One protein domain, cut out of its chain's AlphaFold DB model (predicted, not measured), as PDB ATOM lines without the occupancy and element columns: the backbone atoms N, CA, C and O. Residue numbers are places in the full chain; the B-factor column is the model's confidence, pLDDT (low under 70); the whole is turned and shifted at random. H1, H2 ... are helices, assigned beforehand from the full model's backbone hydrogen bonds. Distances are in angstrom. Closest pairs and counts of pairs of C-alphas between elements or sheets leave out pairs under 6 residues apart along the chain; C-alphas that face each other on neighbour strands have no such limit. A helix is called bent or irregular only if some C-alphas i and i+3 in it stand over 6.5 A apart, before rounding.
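What this domain is: This is residues 2 to 143 of the 226 residues of an uncharacterized protein of Thiocystis violascens (strain ATCC 17096 / DSM 198 / 6111) (UniProt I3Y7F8). Three helices, H3, H4 and H5, make an up-and-down bundle with their centres in a triangle, and H6 packs alongside H5 on the side away from H3 and H4. Two short helices, H1 and H2, come first, H1 packing on H3 and H2 on H1, while residues 109 to 143, with no named element, swing out from the end of H6 as far as Asp 119 and then fold back to the body. The printed part has 142 residues with six named helices, H1 to H6 in order along the chain, and no named strand; the class is all helix. It is compact, with a radius of gyration of the C-alphas of 15.0 A, and spans 47 by 33 by 31 A.

Where its parts are: H1 is residues 6 to 10, with C-alpha 6 at (231.656, 181.393, 234.520). H2 is residues 17 to 25 and is irregular, C-alphas 18 and 21 being 7.3 A apart. H3, residues 34 to 47, is 19.9 A long from first to last C-alpha. H4, residues 54 to 73, is the longest helix at 28.7 A; its C-alpha 54 is at (249.674, 189.130, 229.295). H5, residues 79 to 91, measures 18.5 A. H6, residues 95 to 108, measures 19.9 A and ends with C-alpha 108 at (239.703, 155.839, 236.905).

How they stand to each other: In the bundle of H3, H4 and H5, up and down, each helix runs against the one before it. H3 and H4 form a helical hairpin and touch at a shallow tilt of 26 degrees, opposite ways; their closest C-alphas, of Ala 47 and Arg 57, are 4.0 A apart. H4 and H5 form another, with the C-alphas of Phe 68 and Leu 85 closest at 6.0 A and a tilt of 37 degrees, only just steep. H3 and H5 run the same way and only just touch, with 3 pairs of C-alphas within 8 A, the closest those of Tyr 37 and Thr 81 at 7.4 A. H5 and H6 form a third hairpin at a shallow tilt of 16 degrees; the C-alphas of Ile 86 and Ala 98 are closest, 5.1 A apart. H3 touches H1 with residues 41 to 45 alone, the closest C-alphas being those of Trp 6 and Asn 42 at 6.2 A. H1 touches H2, with the C-alphas of Pro 7 and Leu 20 closest at 7.0 A. H2 and H3 are apart, and so are H4 and H6. Every O i to N i+4 pair is within hydrogen-bond range in H1, H3, H4, H5 and H6; in H2, 3 of 5 are.

The domain as a whole: The two C-alphas farthest apart, those of Pro 53 and Asp 119, are 47.5 A apart. The printed part has no cut, and no link between named helices is long. The mean pLDDT of the printed part is 94.0, and residues 2 to 3 are under 70.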
ATOM      1  N   ASN A   2     232.730 188.686 244.770       51.28
ATOM      2  CA  ASN A   2     233.025 188.712 243.335       51.28
ATOM      3  C   ASN A   2     231.973 187.850 242.637       51.28
ATOM      4  O   ASN A   2     231.805 186.685 242.981       51.28
ATOM      5  N   GLN A   3     231.227 188.453 241.718       65.44
ATOM      6  CA  GLN A   3     230.209 187.769 240.936       65.44
ATOM      7  C   GLN A   3     230.878 186.656 240.118       65.44
ATOM      8  O   GLN A   3     231.908 186.891 239.485       65.44
ATOM      9  N   ALA A   4     230.326 185.441 240.160       78.06
ATOM     10  CA  ALA A   4     230.846 184.327 239.378       78.06
ATOM     11  C   ALA A   4     230.783 184.672 237.881       78.06
ATOM     12  O   ALA A   4     229.716 185.013 237.370       78.06
ATOM     13  N   ILE A   5     231.922 184.608 237.185       92.19
ATOM     14  CA  ILE A   5     232.014 184.997 235.767       92.19
ATOM     15  C   ILE A   5     231.733 183.829 234.821       92.19
ATOM     16  O   ILE A   5     231.409 184.043 233.651       92.19
ATOM     17  N   TRP A   6     231.843 182.595 235.322       94.56
ATOM     18  CA  TRP A   6     231.656 181.393 234.520       94.56
ATOM     19  C   TRP A   6     230.297 181.301 233.814       94.56
ATOM     20  O   TRP A   6     230.316 180.878 232.659       94.56
ATOM     21  N   PRO A   7     229.141 181.726 234.377       94.38
ATOM     22  CA  PRO A   7     227.872 181.576 233.669       94.38
ATOM     23  C   PRO A   7     227.841 182.396 232.382       94.38
ATOM     24  O   PRO A   7     227.347 181.929 231.363       94.38
ATOM     25  N   LEU A   8     228.418 183.601 232.415       93.25
ATOM     26  CA  LEU A   8     228.501 184.479 231.254       93.25
ATOM     27  C   LEU A   8     229.503 183.948 230.224       93.25
ATOM     28  O   LEU A   8     229.209 183.926 229.034       93.25
ATOM     29  N   ARG A   9     230.687 183.520 230.678       94.69
ATOM     30  CA  ARG A   9     231.756 183.054 229.782       94.69
ATOM     31  C   ARG A   9     231.392 181.738 229.099       94.69
ATOM     32  O   ARG A   9     231.544 181.635 227.888       94.69
ATOM     33  N   LEU A  10     230.873 180.764 229.844       95.81
ATOM     34  CA  LEU A  10     230.505 179.464 229.279       95.81
ATOM     35  C   LEU A  10     229.243 179.535 228.415       95.81
ATOM     36  O   LEU A  10     229.077 178.694 227.543       95.81
ATOM     37  N   ALA A  11     228.385 180.549 228.574       94.94
ATOM     38  CA  ALA A  11     227.229 180.723 227.691       94.94
ATOM     39  C   ALA A  11     227.591 180.999 226.223       94.94
ATOM     40  O   ALA A  11     226.761 180.783 225.337       94.94
ATOM     41  N   ALA A  12     228.829 181.424 225.959       94.75
ATOM     42  CA  ALA A  12     229.351 181.575 224.607       94.75
ATOM     43  C   ALA A  12     229.646 180.229 223.912       94.75
ATOM     44  O   ALA A  12     229.810 180.202 222.694       94.75
ATOM     45  N   TYR A  13     229.710 179.120 224.657       95.88
ATOM     46  CA  TYR A  13     230.054 177.803 224.125       95.88
ATOM     47  C   TYR A  13     228.804 176.961 223.829       95.88
ATOM     48  O   TYR A  13     228.030 176.679 224.750       95.88
ATOM     49  N   PRO A  14     228.602 176.498 222.578       95.50
ATOM     50  CA  PRO A  14     227.430 175.714 222.192       95.50
ATOM     51  C   PRO A  14     227.200 174.455 223.037       95.50
ATOM     52  O   PRO A  14     226.059 174.165 223.388       95.50
ATOM     53  N   TYR A  15     228.256 173.722 223.422       95.31
ATOM     54  CA  TYR A  15     228.103 172.515 224.254       95.31
ATOM     55  C   TYR A  15     227.574 172.828 225.662       95.31
ATOM     56  O   TYR A  15     226.909 171.995 226.278       95.31
ATOM     57  N   ALA A  16     227.892 174.014 226.185       96.06
ATOM     58  CA  ALA A  16     227.572 174.411 227.547       96.06
ATOM     59  C   ALA A  16     226.139 174.934 227.670       96.06
ATOM     60  O   ALA A  16     225.521 174.749 228.715       96.06
ATOM     61  N   GLN A  17     225.590 175.543 226.614       94.50
ATOM     62  CA  GLN A  17     224.232 176.101 226.592       94.50
ATOM     63  C   GLN A  17     223.147 175.165 227.157       94.50
ATOM     64  O   GLN A  17     222.436 175.604 228.066       94.50
ATOM     65  N   PRO A  18     223.026 173.890 226.727       93.81
ATOM     66  CA  PRO A  18     222.021 172.979 227.284       93.81
ATOM     67  C   PRO A  18     222.262 172.608 228.758       93.81
ATOM     68  O   PRO A  18     221.359 172.095 229.415       93.81
ATOM     69  N   LEU A  19     223.458 172.866 229.297       95.00
ATOM     70  CA  LEU A  19     223.866 172.491 230.654       95.00
ATOM     71  C   LEU A  19     223.800 173.660 231.649       95.00
ATOM     72  O   LEU A  19     223.717 173.429 232.857       95.00
ATOM     73  N   LEU A  20     223.800 174.911 231.165       94.38
ATOM     74  CA  LEU A  20     223.897 176.122 231.994       94.38
ATOM     75  C   LEU A  20     222.861 176.177 233.112       94.38
ATOM     76  O   LEU A  20     223.223 176.425 234.261       94.38
ATOM     77  N   ILE A  21     221.583 175.955 232.782       93.31
ATOM     78  CA  ILE A  21     220.497 176.021 233.767       93.31
ATOM     79  C   ILE A  21     220.744 174.979 234.857       93.31
ATOM     80  O   ILE A  21     220.704 175.317 236.037       93.31
ATOM     81  N   GLY A  22     221.083 173.747 234.461       93.62
ATOM     82  CA  GLY A  22     221.413 172.661 235.383       93.62
ATOM     83  C   GLY A  22     222.557 173.028 236.325       93.62
ATOM     84  O   GLY A  22     222.442 172.837 237.531       93.62
ATOM     85  N   TRP A  23     223.625 173.638 235.808       95.25
ATOM     86  CA  TRP A  23     224.742 174.102 236.634       95.25
ATOM     87  C   TRP A  23     224.369 175.247 237.566       95.25
ATOM     88  O   TRP A  23     224.874 175.304 238.685       95.25
ATOM     89  N   GLN A  24     223.518 176.176 237.127       92.75
ATOM     90  CA  GLN A  24     223.109 177.336 237.921       92.75
ATOM     91  C   GLN A  24     222.222 176.946 239.103       92.75
ATOM     92  O   GLN A  24     222.409 177.503 240.184       92.75
ATOM     93  N   ILE A  25     221.305 175.994 238.900       92.12
ATOM     94  CA  ILE A  25     220.345 175.540 239.918       92.12
ATOM     95  C   ILE A  25     220.829 174.326 240.721       92.12
ATOM     96  O   ILE A  25     220.124 173.890 241.628       92.12
ATOM     97  N   ALA A  26     221.997 173.765 240.388       90.88
ATOM     98  CA  ALA A  26     222.562 172.630 241.106       90.88
ATOM     99  C   ALA A  26     222.699 172.941 242.605       90.88
ATOM    100  O   ALA A  26     223.257 173.971 242.997       90.88
ATOM    101  N   ASP A  27     222.221 172.023 243.447       90.31
ATOM    102  CA  ASP A  27     222.418 172.104 244.890       90.31
ATOM    103  C   ASP A  27     223.896 171.858 245.225       90.31
ATOM    104  O   ASP A  27     224.416 170.749 245.084       90.31
ATOM    105  N   ARG A  28     224.572 172.918 245.671       90.06
ATOM    106  CA  ARG A  28     225.997 172.908 246.032       90.06
ATOM    107  C   ARG A  28     226.230 172.704 247.522       90.06
ATOM    108  O   ARG A  28     227.378 172.651 247.944       90.06
ATOM    109  N   SER A  29     225.177 172.584 248.333       88.62
ATOM    110  CA  SER A  29     225.309 172.460 249.792       88.62
ATOM    111  C   SER A  29     226.105 171.222 250.221       88.62
ATOM    112  O   SER A  29     226.750 171.232 251.266       88.62
ATOM    113  N   LYS A  30     226.089 170.172 249.392       88.50
ATOM    114  CA  LYS A  30     226.804 168.907 249.617       88.50
ATOM    115  C   LYS A  30     228.183 168.857 248.963       88.50
ATOM    116  O   LYS A  30     228.936 167.918 249.212       88.50
ATOM    117  N   ASP A  31     228.514 169.836 248.129       93.75
ATOM    118  CA  ASP A  31     229.796 169.897 247.442       93.75
ATOM    119  C   ASP A  31     230.790 170.730 248.258       93.75
ATOM    120  O   ASP A  31     230.893 171.949 248.113       93.75
ATOM    121  N   VAL A  32     231.547 170.043 249.118       95.75
ATOM    122  CA  VAL A  32     232.545 170.661 250.008       95.75
ATOM    123  C   VAL A  32     233.656 171.399 249.253       95.75
ATOM    124  O   VAL A  32     234.308 172.272 249.827       95.75
ATOM    125  N   TYR A  33     233.860 171.090 247.970       97.00
ATOM    126  CA  TYR A  33     234.901 171.694 247.141       97.00
ATOM    127  C   TYR A  33     234.380 172.827 246.253       97.00
ATOM    128  O   TYR A  33     235.193 173.514 245.631       97.00
ATOM    129  N   TRP A  34     233.062 173.069 246.198       96.00
ATOM    130  CA  TRP A  34     232.445 173.999 245.241       96.00
ATOM    131  C   TRP A  34     233.093 175.388 245.234       96.00
ATOM    132  O   TRP A  34     233.424 175.914 244.176       96.00
ATOM    133  N   ILE A  35     233.306 175.989 246.409       95.38
ATOM    134  CA  ILE A  35     233.842 177.357 246.506       95.38
ATOM    135  C   ILE A  35     235.273 177.426 245.953       95.38
ATOM    136  O   ILE A  35     235.628 178.358 245.223       95.38
ATOM    137  N   ALA A  36     236.098 176.430 246.281       97.25
ATOM    138  CA  ALA A  36     237.467 176.339 245.787       97.25
ATOM    139  C   ALA A  36     237.494 176.054 244.276       97.25
ATOM    140  O   ALA A  36     238.263 176.690 243.553       97.25
ATOM    141  N   TYR A  37     236.607 175.177 243.800       97.94
ATOM    142  CA  TYR A  37     236.402 174.872 242.385       97.94
ATOM    143  C   TYR A  37     236.009 176.114 241.581       97.94
ATOM    144  O   TYR A  37     236.673 176.463 240.608       97.94
ATOM    145  N   GLU A  38     234.967 176.827 242.011       97.12
ATOM    146  CA  GLU A  38     234.463 178.023 241.334       97.12
ATOM    147  C   GLU A  38     235.526 179.127 241.281       97.12
ATOM    148  O   GLU A  38     235.704 179.780 240.252       97.12
ATOM    149  N   THR A  39     236.284 179.300 242.365       97.00
ATOM    150  CA  THR A  39     237.401 180.252 242.407       97.00
ATOM    151  C   THR A  39     238.486 179.881 241.393       97.00
ATOM    152  O   THR A  39     238.932 180.742 240.632       97.00
ATOM    153  N   ALA A  40     238.886 178.607 241.341       98.19
ATOM    154  CA  ALA A  40     239.894 178.118 240.402       98.19
ATOM    155  C   ALA A  40     239.439 178.255 238.940       98.19
ATOM    156  O   ALA A  40     240.211 178.714 238.094       98.19
ATOM    157  N   LEU A  41     238.175 177.930 238.650       98.31
ATOM    158  CA  LEU A  41     237.586 178.074 237.320       98.31
ATOM    159  C   LEU A  41     237.526 179.544 236.887       98.31
ATOM    160  O   LEU A  41     237.904 179.872 235.766       98.31
ATOM    161  N   ASN A  42     237.103 180.447 237.774       97.25
ATOM    162  CA  ASN A  42     237.066 181.875 237.463       97.25
ATOM    163  C   ASN A  42     238.468 182.425 237.155       97.25
ATOM    164  O   ASN A  42     238.605 183.220 236.231       97.25
ATOM    165  N   LEU A  43     239.513 181.980 237.861       97.75
ATOM    166  CA  LEU A  43     240.895 182.356 237.538       97.75
ATOM    167  C   LEU A  43     241.295 181.898 236.132       97.75
ATOM    168  O   LEU A  43     241.828 182.697 235.368       97.75
ATOM    169  N   TYR A  44     240.966 180.661 235.747       98.19
ATOM    170  CA  TYR A  44     241.215 180.200 234.381       98.19
ATOM    171  C   TYR A  44     240.493 181.075 233.349       98.19
ATOM    172  O   TYR A  44     241.091 181.533 232.380       98.19
ATOM    173  N   LEU A  45     239.216 181.379 233.576       97.06
ATOM    174  CA  LEU A  45     238.436 182.210 232.660       97.06
ATOM    175  C   LEU A  45     238.962 183.652 232.570       97.06
ATOM    176  O   LEU A  45     238.879 184.265 231.509       97.06
ATOM    177  N   LEU A  46     239.533 184.192 233.652       96.31
ATOM    178  CA  LEU A  46     240.241 185.476 233.633       96.31
ATOM    179  C   LEU A  46     241.563 185.399 232.861       96.31
ATOM    180  O   LEU A  46     241.948 186.383 232.232       96.31
ATOM    181  N   ALA A  47     242.248 184.253 232.868       97.38
ATOM    182  CA  ALA A  47     243.452 184.042 232.066       97.38
ATOM    183  C   ALA A  47     243.173 184.088 230.553       97.38
ATOM    184  O   ALA A  47     244.029 184.504 229.769       97.38
ATOM    185  N   GLN A  48     241.956 183.724 230.144       95.69
ATOM    186  CA  GLN A  48     241.514 183.772 228.746       95.69
ATOM    187  C   GLN A  48     241.004 185.154 228.304       95.69
ATOM    188  O   GLN A  48     240.674 185.351 227.139       95.69
ATOM    189  N   ASP A  49     240.940 186.136 229.206       95.06
ATOM    190  CA  ASP A  49     240.463 187.481 228.887       95.06
ATOM    191  C   ASP A  49     241.543 188.302 228.167       95.06
ATOM    192  O   ASP A  49     242.425 188.886 228.796       95.06
ATOM    193  N   GLU A  50     241.468 188.363 226.837       94.06
ATOM    194  CA  GLU A  50     242.438 189.074 225.990       94.06
ATOM    195  C   GLU A  50     242.502 190.585 226.239       94.06
ATOM    196  O   GLU A  50     243.487 191.225 225.875       94.06
ATOM    197  N   THR A  51     241.496 191.160 226.904       95.69
ATOM    198  CA  THR A  51     241.511 192.576 227.298       95.69
ATOM    199  C   THR A  51     242.496 192.867 228.433       95.69
ATOM    200  O   THR A  51     242.812 194.028 228.701       95.69
ATOM    201  N   ARG A  52     243.002 191.828 229.111       95.38
ATOM    202  CA  ARG A  52     243.941 191.943 230.231       95.38
ATOM    203  C   ARG A  52     245.400 191.848 229.777       95.38
ATOM    204  O   ARG A  52     245.705 191.134 228.820       95.38
ATOM    205  N   PRO A  53     246.335 192.482 230.511       97.56
ATOM    206  CA  PRO A  53     247.762 192.332 230.250       97.56
ATOM    207  C   PRO A  53     248.210 190.865 230.281       97.56
ATOM    208  O   PRO A  53     247.780 190.093 231.140       97.56
ATOM    209  N   LEU A  54     249.141 190.496 229.394       96.56
ATOM    210  CA  LEU A  54     249.674 189.130 229.295       96.56
ATOM    211  C   LEU A  54     250.204 188.597 230.637       96.56
ATOM    212  O   LEU A  54     249.968 187.442 230.973       96.56
ATOM    213  N   ASN A  55     250.882 189.444 231.418       97.50
ATOM    214  CA  ASN A  55     251.425 189.059 232.721       97.50
ATOM    215  C   ASN A  55     250.318 188.658 233.715       97.50
ATOM    216  O   ASN A  55     250.430 187.644 234.402       97.50
ATOM    217  N   ASP A  56     249.209 189.402 233.747       97.56
ATOM    218  CA  ASP A  56     248.064 189.057 234.593       97.56
ATOM    219  C   ASP A  56     247.401 187.761 234.138       97.56
ATOM    220  O   ASP A  56     247.108 186.899 234.965       97.56
ATOM    221  N   ARG A  57     247.216 187.594 232.824       98.00
ATOM    222  CA  ARG A  57     246.652 186.368 232.246       98.00
ATOM    223  C   ARG A  57     247.483 185.142 232.615       98.00
ATOM    224  O   ARG A  57     246.937 184.150 233.089       98.00
ATOM    225  N   TYR A  58     248.802 185.235 232.464       97.94
ATOM    226  CA  TYR A  58     249.721 184.155 232.812       97.94
ATOM    227  C   TYR A  58     249.701 183.843 234.315       97.94
ATOM    228  O   TYR A  58     249.604 182.681 234.701       97.94
ATOM    229  N   ARG A  59     249.696 184.872 235.175       98.31
ATOM    230  CA  ARG A  59     249.563 184.699 236.628       98.31
ATOM    231  C   ARG A  59     248.266 183.979 237.004       98.31
ATOM    232  O   ARG A  59     248.311 183.049 237.804       98.31
ATOM    233  N   PHE A  60     247.131 184.375 236.427       98.31
ATOM    234  CA  PHE A  60     245.852 183.708 236.687       98.31
ATOM    235  C   PHE A  60     245.843 182.254 236.213       98.31
ATOM    236  O   PHE A  60     245.269 181.402 236.892       98.31
ATOM    237  N   LEU A  61     246.502 181.953 235.089       98.31
ATOM    238  CA  LEU A  61     246.623 180.588 234.581       98.31
ATOM    239  C   LEU A  61     247.415 179.695 235.546       98.31
ATOM    240  O   LEU A  61     246.952 178.607 235.886       98.31
ATOM    241  N   LEU A  62     248.565 180.177 236.032       98.62
ATOM    242  CA  LEU A  62     249.381 179.464 237.022       98.62
ATOM    243  C   LEU A  62     248.636 179.269 238.348       98.62
ATOM    244  O   LEU A  62     248.620 178.168 238.894       98.62
ATOM    245  N   GLU A  63     247.962 180.309 238.846       98.62
ATOM    246  CA  GLU A  63     247.192 180.211 240.090       98.62
ATOM    247  C   GLU A  63     246.017 179.231 239.953       98.62
ATOM    248  O   GLU A  63     245.737 178.443 240.860       98.62
ATOM    249  N   SER A  64     245.336 179.235 238.804       98.56
ATOM    250  CA  SER A  64     244.277 178.268 238.514       98.56
ATOM    251  C   SER A  64     244.817 176.835 238.501       98.56
ATOM    252  O   SER A  64     244.246 175.963 239.162       98.56
ATOM    253  N   GLN A  65     245.953 176.599 237.832       98.69
ATOM    254  CA  GLN A  65     246.625 175.296 237.800       98.69
ATOM    255  C   GLN A  65     246.907 174.772 239.213       98.69
ATOM    256  O   GLN A  65     246.574 173.627 239.530       98.69
ATOM    257  N   GLU A  66     247.509 175.602 240.067       98.56
ATOM    258  CA  GLU A  66     247.854 175.235 241.439       98.56
ATOM    259  C   GLU A  66     246.602 174.879 242.251       98.56
ATOM    260  O   GLU A  66     246.553 173.838 242.909       98.56
ATOM    261  N   ARG A  67     245.541 175.686 242.146       98.62
ATOM    262  CA  ARG A  67     244.277 175.433 242.851       98.62
ATOM    263  C   ARG A  67     243.608 174.137 242.405       98.62
ATOM    264  O   ARG A  67     243.133 173.391 243.258       98.62
ATOM    265  N   PHE A  68     243.612 173.829 241.110       98.62
ATOM    266  CA  PHE A  68     243.092 172.556 240.609       98.62
ATOM    267  C   PHE A  68     243.933 171.360 241.063       98.62
ATOM    268  O   PHE A  68     243.375 170.338 241.460       98.62
ATOM    269  N   ARG A  69     245.267 171.481 241.083       98.31
ATOM    270  CA  ARG A  69     246.144 170.444 241.658       98.31
ATOM    271  C   ARG A  69     245.838 170.212 243.140       98.31
ATOM    272  O   ARG A  69     245.725 169.061 243.555       98.31
ATOM    273  N   ASN A  70     245.633 171.282 243.908       98.31
ATOM    274  CA  ASN A  70     245.294 171.204 245.329       98.31
ATOM    275  C   ASN A  70     243.918 170.567 245.571       98.31
ATOM    276  O   ASN A  70     243.802 169.723 246.453       98.31
ATOM    277  N   LEU A  71     242.901 170.903 244.768       98.44
ATOM    278  CA  LEU A  71     241.582 170.258 244.816       98.44
ATOM    279  C   LEU A  71     241.692 168.737 244.666       98.44
ATOM    280  O   LEU A  71     241.170 167.975 245.477       98.44
ATOM    281  N   LEU A  72     242.441 168.289 243.660       97.19
ATOM    282  CA  LEU A  72     242.645 166.868 243.397       97.19
ATOM    283  C   LEU A  72     243.434 166.185 244.520       97.19
ATOM    284  O   LEU A  72     243.092 165.074 244.914       97.19
ATOM    285  N   ALA A  73     244.452 166.852 245.070       97.31
ATOM    286  CA  ALA A  73     245.215 166.351 246.215       97.31
ATOM    287  C   ALA A  73     244.365 166.231 247.493       97.31
ATOM    288  O   ALA A  73     244.633 165.374 248.330       97.31
ATOM    289  N   GLN A  74     243.326 167.058 247.630       97.44
ATOM    290  CA  GLN A  74     242.356 166.993 248.725       97.44
ATOM    291  C   GLN A  74     241.277 165.918 248.514       97.44
ATOM    292  O   GLN A  74     240.509 165.655 249.433       97.44
ATOM    293  N   GLY A  75     241.243 165.264 247.348       96.56
ATOM    294  CA  GLY A  75     240.308 164.180 247.042       96.56
ATOM    295  C   GLY A  75     239.099 164.594 246.201       96.56
ATOM    296  O   GLY A  75     238.114 163.858 246.156       96.56
ATOM    297  N   ASP A  76     239.136 165.749 245.532       96.88
ATOM    298  CA  ASP A  76     238.067 166.173 244.625       96.88
ATOM    299  C   ASP A  76     238.037 165.339 243.327       96.88
ATOM    300  O   ASP A  76     238.628 165.711 242.321       96.88
ATOM    301  N   GLY A  77     237.332 164.207 243.324       93.81
ATOM    302  CA  GLY A  77     237.260 163.281 242.178       93.81
ATOM    303  C   GLY A  77     236.283 163.660 241.054       93.81
ATOM    304  O   GLY A  77     235.930 162.807 240.240       93.81
ATOM    305  N   HIS A  78     235.775 164.895 241.007       95.94
ATOM    306  CA  HIS A  78     234.782 165.284 239.999       95.94
ATOM    307  C   HIS A  78     235.400 165.374 238.599       95.94
ATOM    308  O   HIS A  78     236.428 166.022 238.400       95.94
ATOM    309  N   LEU A  79     234.708 164.827 237.592       97.19
ATOM    310  CA  LEU A  79     235.144 164.874 236.190       97.19
ATOM    311  C   LEU A  79     235.490 166.301 235.733       97.19
ATOM    312  O   LEU A  79     236.540 166.521 235.136       97.19
ATOM    313  N   ALA A  80     234.657 167.287 236.081       97.75
ATOM    314  CA  ALA A  80     234.875 168.691 235.736       97.75
ATOM    315  C   ALA A  80     236.234 169.236 236.224       97.75
ATOM    316  O   ALA A  80     236.851 170.052 235.542       97.75
ATOM    317  N   THR A  81     236.727 168.770 237.375       98.31
ATOM    318  CA  THR A  81     238.035 169.146 237.937       98.31
ATOM    319  C   THR A  81     239.174 168.575 237.100       98.31
ATOM    320  O   THR A  81     240.137 169.278 236.797       98.31
ATOM    321  N   HIS A  82     239.045 167.322 236.654       98.38
ATOM    322  CA  HIS A  82     240.034 166.697 235.778       98.38
ATOM    323  C   HIS A  82     240.083 167.376 234.407       98.38
ATOM    324  O   HIS A  82     241.175 167.704 233.945       98.38
ATOM    325  N   LEU A  83     238.928 167.616 233.773       98.56
ATOM    326  CA  LEU A  83     238.870 168.199 232.428       98.56
ATOM    327  C   LEU A  83     239.487 169.603 232.386       98.56
ATOM    328  O   LEU A  83     240.335 169.872 231.536       98.56
ATOM    329  N   VAL A  84     239.136 170.462 233.349       98.44
ATOM    330  CA  VAL A  84     239.676 171.828 233.418       98.44
ATOM    331  C   VAL A  84     241.175 171.815 233.724       98.44
ATOM    332  O   VAL A  84     241.921 172.571 233.104       98.44
ATOM    333  N   LEU A  85     241.663 170.930 234.605       98.62
ATOM    334  CA  LEU A  85     243.108 170.819 234.824       98.62
ATOM    335  C   LEU A  85     243.839 170.370 233.553       98.62
ATOM    336  O   LEU A  85     244.882 170.929 233.230       98.62
ATOM    337  N   ILE A  86     243.316 169.375 232.831       98.69
ATOM    338  CA  ILE A  86     243.925 168.919 231.573       98.69
ATOM    339  C   ILE A  86     244.006 170.080 230.578       98.69
ATOM    340  O   ILE A  86     245.067 170.308 230.001       98.69
ATOM    341  N   ARG A  87     242.921 170.846 230.436       98.50
ATOM    342  CA  ARG A  87     242.869 172.051 229.605       98.50
ATOM    343  C   ARG A  87     243.947 173.067 229.989       98.50
ATOM    344  O   ARG A  87     244.705 173.502 229.130       98.50
ATOM    345  N   ILE A  88     244.082 173.374 231.279       98.56
ATOM    346  CA  ILE A  88     245.120 174.282 231.795       98.56
ATOM    347  C   ILE A  88     246.529 173.776 231.470       98.56
ATOM    348  O   ILE A  88     247.382 174.555 231.050       98.56
ATOM    349  N   LEU A  89     246.790 172.478 231.655       98.56
ATOM    350  CA  LEU A  89     248.095 171.884 231.351       98.56
ATOM    351  C   LEU A  89     248.429 171.999 229.862       98.56
ATOM    352  O   LEU A  89     249.575 172.280 229.519       98.56
ATOM    353  N   LEU A  90     247.442 171.813 228.986       98.06
ATOM    354  CA  LEU A  90     247.625 171.982 227.546       98.06
ATOM    355  C   LEU A  90     247.882 173.444 227.173       98.06
ATOM    356  O   LEU A  90     248.810 173.704 226.410       98.06
ATOM    357  N   ASP A  91     247.148 174.387 227.764       97.38
ATOM    358  CA  ASP A  91     247.345 175.823 227.532       97.38
ATOM    359  C   ASP A  91     248.712 176.319 228.052       97.38
ATOM    360  O   ASP A  91     249.300 177.235 227.479       97.38
ATOM    361  N   LEU A  92     249.260 175.689 229.099       97.25
ATOM    362  CA  LEU A  92     250.622 175.931 229.604       97.25
ATOM    363  C   LEU A  92     251.720 175.218 228.793       97.25
ATOM    364  O   LEU A  92     252.905 175.413 229.058       97.25
ATOM    365  N   GLY A  93     251.357 174.368 227.830       96.38
ATOM    366  CA  GLY A  93     252.311 173.553 227.076       96.38
ATOM    367  C   GLY A  93     252.892 172.367 227.860       96.38
ATOM    368  O   GLY A  93     253.808 171.700 227.372       96.38
ATOM    369  N   GLU A  94     252.351 172.034 229.038       96.94
ATOM    370  CA  GLU A  94     252.736 170.877 229.865       96.94
ATOM    371  C   GLU A  94     252.170 169.558 229.305       96.94
ATOM    372  O   GLU A  94     251.470 168.787 229.968       96.94
ATOM    373  N   ARG A  95     252.493 169.274 228.043       95.25
ATOM    374  CA  ARG A  95     251.938 168.170 227.255       95.25
ATOM    375  C   ARG A  95     252.042 166.805 227.939       95.25
ATOM    376  O   ARG A  95     251.066 166.064 227.963       95.25
ATOM    377  N   GLN A  96     253.207 166.461 228.492       95.62
ATOM    378  CA  GLN A  96     253.407 165.165 229.157       95.62
ATOM    379  C   GLN A  96     252.519 165.017 230.398       95.62
ATOM    380  O   GLN A  96     251.929 163.958 230.608       95.62
ATOM    381  N   ALA A  97     252.368 166.087 231.185       97.38
ATOM    382  CA  ALA A  97     251.495 166.088 232.353       97.38
ATOM    383  C   ALA A  97     250.018 165.960 231.948       97.38
ATOM    384  O   ALA A  97     249.275 165.199 232.569       97.38
ATOM    385  N   ALA A  98     249.599 166.650 230.881       98.12
ATOM    386  CA  ALA A  98     248.247 166.539 230.339       98.12
ATOM    387  C   ALA A  98     247.934 165.113 229.851       98.12
ATOM    388  O   ALA A  98     246.889 164.566 230.199       98.12
ATOM    389  N   VAL A  99     248.851 164.488 229.102       96.75
ATOM    390  CA  VAL A  99     248.710 163.100 228.623       96.75
ATOM    391  C   VAL A  99     248.607 162.126 229.791       96.75
ATOM    392  O   VAL A  99     247.646 161.365 229.850       96.75
ATOM    393  N   GLY A 100     249.517 162.202 230.767       97.62
ATOM    394  CA  GLY A 100     249.452 161.335 231.946       97.62
ATOM    395  C   GLY A 100     248.144 161.506 232.729       97.62
ATOM    396  O   GLY A 100     247.590 160.540 233.254       97.62
ATOM    397  N   ARG A 101     247.590 162.727 232.767       97.50
ATOM    398  CA  ARG A 101     246.297 162.989 233.407       97.50
ATOM    399  C   ARG A 101     245.119 162.418 232.620       97.50
ATOM    400  O   ARG A 101     244.209 161.880 233.245       97.50
ATOM    401  N   LEU A 102     245.136 162.511 231.291       97.31
ATOM    402  CA  LEU A 102     244.139 161.887 230.412       97.31
ATOM    403  C   LEU A 102     244.136 160.364 230.572       97.31
ATOM    404  O   LEU A 102     243.077 159.768 230.735       97.31
ATOM    405  N   GLU A 103     245.310 159.735 230.594       95.94
ATOM    406  CA  GLU A 103     245.441 158.286 230.788       95.94
ATOM    407  C   GLU A 103     244.924 157.836 232.159       95.94
ATOM    408  O   GLU A 103     244.192 156.851 232.250       95.94
ATOM    409  N   ASN A 104     245.258 158.571 233.226       96.19
ATOM    410  CA  ASN A 104     244.731 158.283 234.559       96.19
ATOM    411  C   ASN A 104     243.211 158.475 234.617       96.19
ATOM    412  O   ASN A 104     242.522 157.618 235.159       96.19
ATOM    413  N   LEU A 105     242.681 159.534 233.995       96.62
ATOM    414  CA  LEU A 105     241.241 159.774 233.920       96.62
ATOM    415  C   LEU A 105     240.507 158.616 233.227       96.62
ATOM    416  O   LEU A 105     239.500 158.144 233.743       96.62
ATOM    417  N   LEU A 106     241.025 158.119 232.100       95.06
ATOM    418  CA  LEU A 106     240.449 156.965 231.398       95.06
ATOM    419  C   LEU A 106     240.527 155.670 232.223       95.06
ATOM    420  O   LEU A 106     239.652 154.815 232.102       95.06
ATOM    421  N   ARG A 107     241.557 155.515 233.065       94.75
ATOM    422  CA  ARG A 107     241.703 154.360 233.967       94.75
ATOM    423  C   ARG A 107     240.734 154.424 235.149       94.75
ATOM    424  O   ARG A 107     240.178 153.401 235.530       94.75
ATOM    425  N   GLU A 108     240.561 155.604 235.736       93.81
ATOM    426  CA  GLU A 108     239.703 155.839 236.905       93.81
ATOM    427  C   GLU A 108     238.215 155.874 236.530       93.81
ATOM    428  O   GLU A 108     237.369 155.396 237.281       93.81
ATOM    429  N   MET A 109     237.893 156.408 235.351       94.38
ATOM    430  CA  MET A 109     236.534 156.543 234.832       94.38
ATOM    431  C   MET A 109     236.399 155.732 233.544       94.38
ATOM    432  O   MET A 109     236.324 156.279 232.448       94.38
ATOM    433  N   THR A 110     236.364 154.405 233.685       91.31
ATOM    434  CA  THR A 110     236.386 153.448 232.562       91.31
ATOM    435  C   THR A 110     235.274 153.664 231.539       91.31
ATOM    436  O   THR A 110     235.476 153.409 230.354       91.31
ATOM    437  N   TRP A 111     234.126 154.209 231.951       91.62
ATOM    438  CA  TRP A 111     233.040 154.571 231.038       91.62
ATOM    439  C   TRP A 111     233.459 155.617 229.994       91.62
ATOM    440  O   TRP A 111     232.826 155.700 228.952       91.62
ATOM    441  N   LEU A 112     234.528 156.395 230.209       92.38
ATOM    442  CA  LEU A 112     235.066 157.307 229.192       92.38
ATOM    443  C   LEU A 112     235.785 156.576 228.046       92.38
ATOM    444  O   LEU A 112     236.030 157.190 227.012       92.38
ATOM    445  N   ALA A 113     236.144 155.302 228.222       87.50
ATOM    446  CA  ALA A 113     236.912 154.506 227.261       87.50
ATOM    447  C   ALA A 113     236.116 153.352 226.624       87.50
ATOM    448  O   ALA A 113     236.647 152.669 225.741       87.50
ATOM    449  N   GLU A 114     234.887 153.115 227.083       87.69
ATOM    450  CA  GLU A 114     234.053 151.973 226.700       87.69
ATOM    451  C   GLU A 114     232.685 152.426 226.166       87.69
ATOM    452  O   GLU A 114     232.202 153.489 226.558       87.69
ATOM    453  N   PRO A 115     232.028 151.649 225.286       84.94
ATOM    454  CA  PRO A 115     230.701 151.991 224.784       84.94
ATOM    455  C   PRO A 115     229.691 152.212 225.916       84.94
ATOM    456  O   PRO A 115     229.583 151.404 226.839       84.94
ATOM    457  N   LEU A 116     228.931 153.307 225.839       85.88
ATOM    458  CA  LEU A 116     227.843 153.569 226.780       85.88
ATOM    459  C   LEU A 116     226.623 152.732 226.404       85.88
ATOM    460  O   LEU A 116     226.265 152.642 225.228       85.88
ATOM    461  N   HIS A 117     225.963 152.163 227.412       83.56
ATOM    462  CA  HIS A 117     224.627 151.602 227.243       83.56
ATOM    463  C   HIS A 117     223.643 152.700 226.825       83.56
ATOM    464  O   HIS A 117     223.733 153.822 227.319       83.56
ATOM    465  N   GLU A 118     222.689 152.368 225.952       77.19
ATOM    466  CA  GLU A 118     221.715 153.330 225.407       77.19
ATOM    467  C   GLU A 118     220.877 154.027 226.492       77.19
ATOM    468  O   GLU A 118     220.499 155.184 226.324       77.19
ATOM    469  N   ASP A 119     220.664 153.365 227.633       79.94
ATOM    470  CA  ASP A 119     219.887 153.896 228.759       79.94
ATOM    471  C   ASP A 119     220.718 154.736 229.751       79.94
ATOM    472  O   ASP A 119     220.175 155.310 230.699       79.94
ATOM    473  N   LEU A 120     222.046 154.803 229.586       83.44
ATOM    474  CA  LEU A 120     222.921 155.493 230.532       83.44
ATOM    475  C   LEU A 120     222.934 157.001 230.268       83.44
ATOM    476  O   LEU A 120     223.562 157.484 229.330       83.44
ATOM    477  N   GLN A 121     222.310 157.764 231.163       84.44
ATOM    478  CA  GLN A 121     222.343 159.224 231.116       84.44
ATOM    479  C   GLN A 121     223.457 159.785 232.001       84.44
ATOM    480  O   GLN A 121     223.389 159.745 233.231       84.44
ATOM    481  N   ILE A 122     224.484 160.349 231.365       90.31
ATOM    482  CA  ILE A 122     225.548 161.076 232.058       90.31
ATOM    483  C   ILE A 122     225.061 162.487 232.388       90.31
ATOM    484  O   ILE A 122     224.639 163.234 231.507       90.31
ATOM    485  N   SER A 123     225.174 162.874 233.658       88.94
ATOM    486  CA  SER A 123     224.940 164.244 234.114       88.94
ATOM    487  C   SER A 123     226.182 164.786 234.816       88.94
ATOM    488  O   SER A 123     226.857 164.069 235.557       88.94
ATOM    489  N   ILE A 124     226.505 166.056 234.566       92.12
ATOM    490  CA  ILE A 124     227.602 166.764 235.234       92.12
ATOM    491  C   ILE A 124     227.012 167.977 235.940       92.12
ATOM    492  O   ILE A 124     226.469 168.878 235.305       92.12
ATOM    493  N   ASN A 125     227.143 168.000 237.262       91.38
ATOM    494  CA  ASN A 125     226.596 169.032 238.143       91.38
ATOM    495  C   ASN A 125     227.514 170.255 238.322       91.38
ATOM    496  O   ASN A 125     227.103 171.235 238.941       91.38
ATOM    497  N   ARG A 126     228.733 170.221 237.775       95.50
ATOM    498  CA  ARG A 126     229.664 171.353 237.759       95.50
ATOM    499  C   ARG A 126     229.849 171.908 236.341       95.50
ATOM    500  O   ARG A 126     229.958 171.115 235.404       95.50
ATOM    501  N   PRO A 127     229.952 173.241 236.181       97.12
ATOM    502  CA  PRO A 127     230.403 173.824 234.925       97.12
ATOM    503  C   PRO A 127     231.788 173.288 234.597       97.12
ATOM    504  O   PRO A 127     232.617 173.199 235.489       97.12
ATOM    505  N   PHE A 128     232.044 172.923 233.347       97.25
ATOM    506  CA  PHE A 128     233.333 172.371 232.935       97.25
ATOM    507  C   PHE A 128     233.767 172.947 231.591       97.25
ATOM    508  O   PHE A 128     232.953 173.508 230.859       97.25
ATOM    509  N   LEU A 129     235.047 172.760 231.272       97.81
ATOM    510  CA  LEU A 129     235.640 173.011 229.959       97.81
ATOM    511  C   LEU A 129     236.170 171.694 229.397       97.81
ATOM    512  O   LEU A 129     236.709 170.902 230.177       97.81
ATOM    513  N   PRO A 130     236.018 171.424 228.092       97.38
ATOM    514  CA  PRO A 130     236.632 170.256 227.489       97.38
ATOM    515  C   PRO A 130     238.166 170.339 227.557       97.38
ATOM    516  O   PRO A 130     238.728 171.431 227.652       97.38
ATOM    517  N   PRO A 131     238.867 169.196 227.461       97.38
ATOM    518  CA  PRO A 131     240.328 169.173 227.476       97.38
ATOM    519  C   PRO A 131     240.971 170.018 226.366       97.38
ATOM    520  O   PRO A 131     241.987 170.660 226.606       97.38
ATOM    521  N   ALA A 132     240.390 170.033 225.162       94.81
ATOM    522  CA  ALA A 132     240.902 170.772 224.010       94.81
ATOM    523  C   ALA A 132     239.917 171.850 223.532       94.81
ATOM    524  O   ALA A 132     238.719 171.585 223.433       94.81
ATOM    525  N   SER A 133     240.444 173.017 223.144       93.88
ATOM    526  CA  SER A 133     239.684 174.190 222.655       93.88
ATOM    527  C   SER A 133     238.757 173.883 221.502       93.88
ATOM    528  O   SER A 133     237.713 174.507 221.372       93.88
ATOM    529  N   ASP A 134     239.132 172.946 220.634       91.81
ATOM    530  CA  ASP A 134     238.344 172.644 219.439       91.81
ATOM    531  C   ASP A 134     236.938 172.133 219.804       91.81
ATOM    532  O   ASP A 134     236.012 172.203 218.999       91.81
ATOM    533  N   PHE A 135     236.766 171.633 221.033       94.75
ATOM    534  CA  PHE A 135     235.475 171.222 221.569       94.75
ATOM    535  C   PHE A 135     234.664 172.389 222.159       94.75
ATOM    536  O   PHE A 135     233.455 172.241 222.300       94.75
ATOM    537  N   ASP A 136     235.256 173.558 222.428       95.06
ATOM    538  CA  ASP A 136     234.541 174.722 222.980       95.06
ATOM    539  C   ASP A 136     233.385 175.161 222.062       95.06
ATOM    540  O   ASP A 136     232.311 175.542 222.526       95.06
ATOM    541  N   HIS A 137     233.577 175.044 220.746       93.19
ATOM    542  CA  HIS A 137     232.594 175.427 219.727       93.19
ATOM    543  C   HIS A 137     231.820 174.251 219.129       93.19
ATOM    544  O   HIS A 137     231.037 174.424 218.196       93.19
ATOM    545  N   ARG A 138     232.019 173.044 219.660       91.69
ATOM    546  CA  ARG A 138     231.364 171.848 219.151       91.69
ATOM    547  C   ARG A 138     230.002 171.670 219.803       91.69
ATOM    548  O   ARG A 138     229.913 171.476 221.009       91.69
ATOM    549  N   GLU A 139     228.948 171.656 219.001       90.56
ATOM    550  CA  GLU A 139     227.593 171.412 219.496       90.56
ATOM    551  C   GLU A 139     227.449 170.045 220.174       90.56
ATOM    552  O   GLU A 139     228.043 169.040 219.763       90.56
ATOM    553  N   LEU A 140     226.601 170.008 221.201       88.31
ATOM    554  CA  LEU A 140     226.155 168.773 221.822       88.31
ATOM    555  C   LEU A 140     225.034 168.167 220.962       88.31
ATOM    556  O   LEU A 140     223.879 168.555 221.094       88.31
ATOM    557  N   GLN A 141     225.368 167.242 220.055       74.94
ATOM    558  CA  GLN A 141     224.398 166.742 219.067       74.94
ATOM    559  C   GLN A 141     223.265 165.892 219.672       74.94
ATOM    560  O   GLN A 141     222.149 165.942 219.163       74.94
ATOM    561  N   SER A 142     223.517 165.120 220.737       70.81
ATOM    562  CA  SER A 142     222.454 164.357 221.424       70.81
ATOM    563  C   SER A 142     222.864 163.746 222.766       70.81
ATOM    564  O   SER A 142     222.049 163.688 223.680       70.81
ATOM    565  N   ASP A 143     224.113 163.299 222.903       88.75
ATOM    566  CA  ASP A 143     224.571 162.523 224.060       88.75
ATOM    567  C   ASP A 143     225.828 163.151 224.677       88.75
ATOM    568  O   ASP A 143     226.894 163.194 224.051       88.75
TER     569      ASP A 143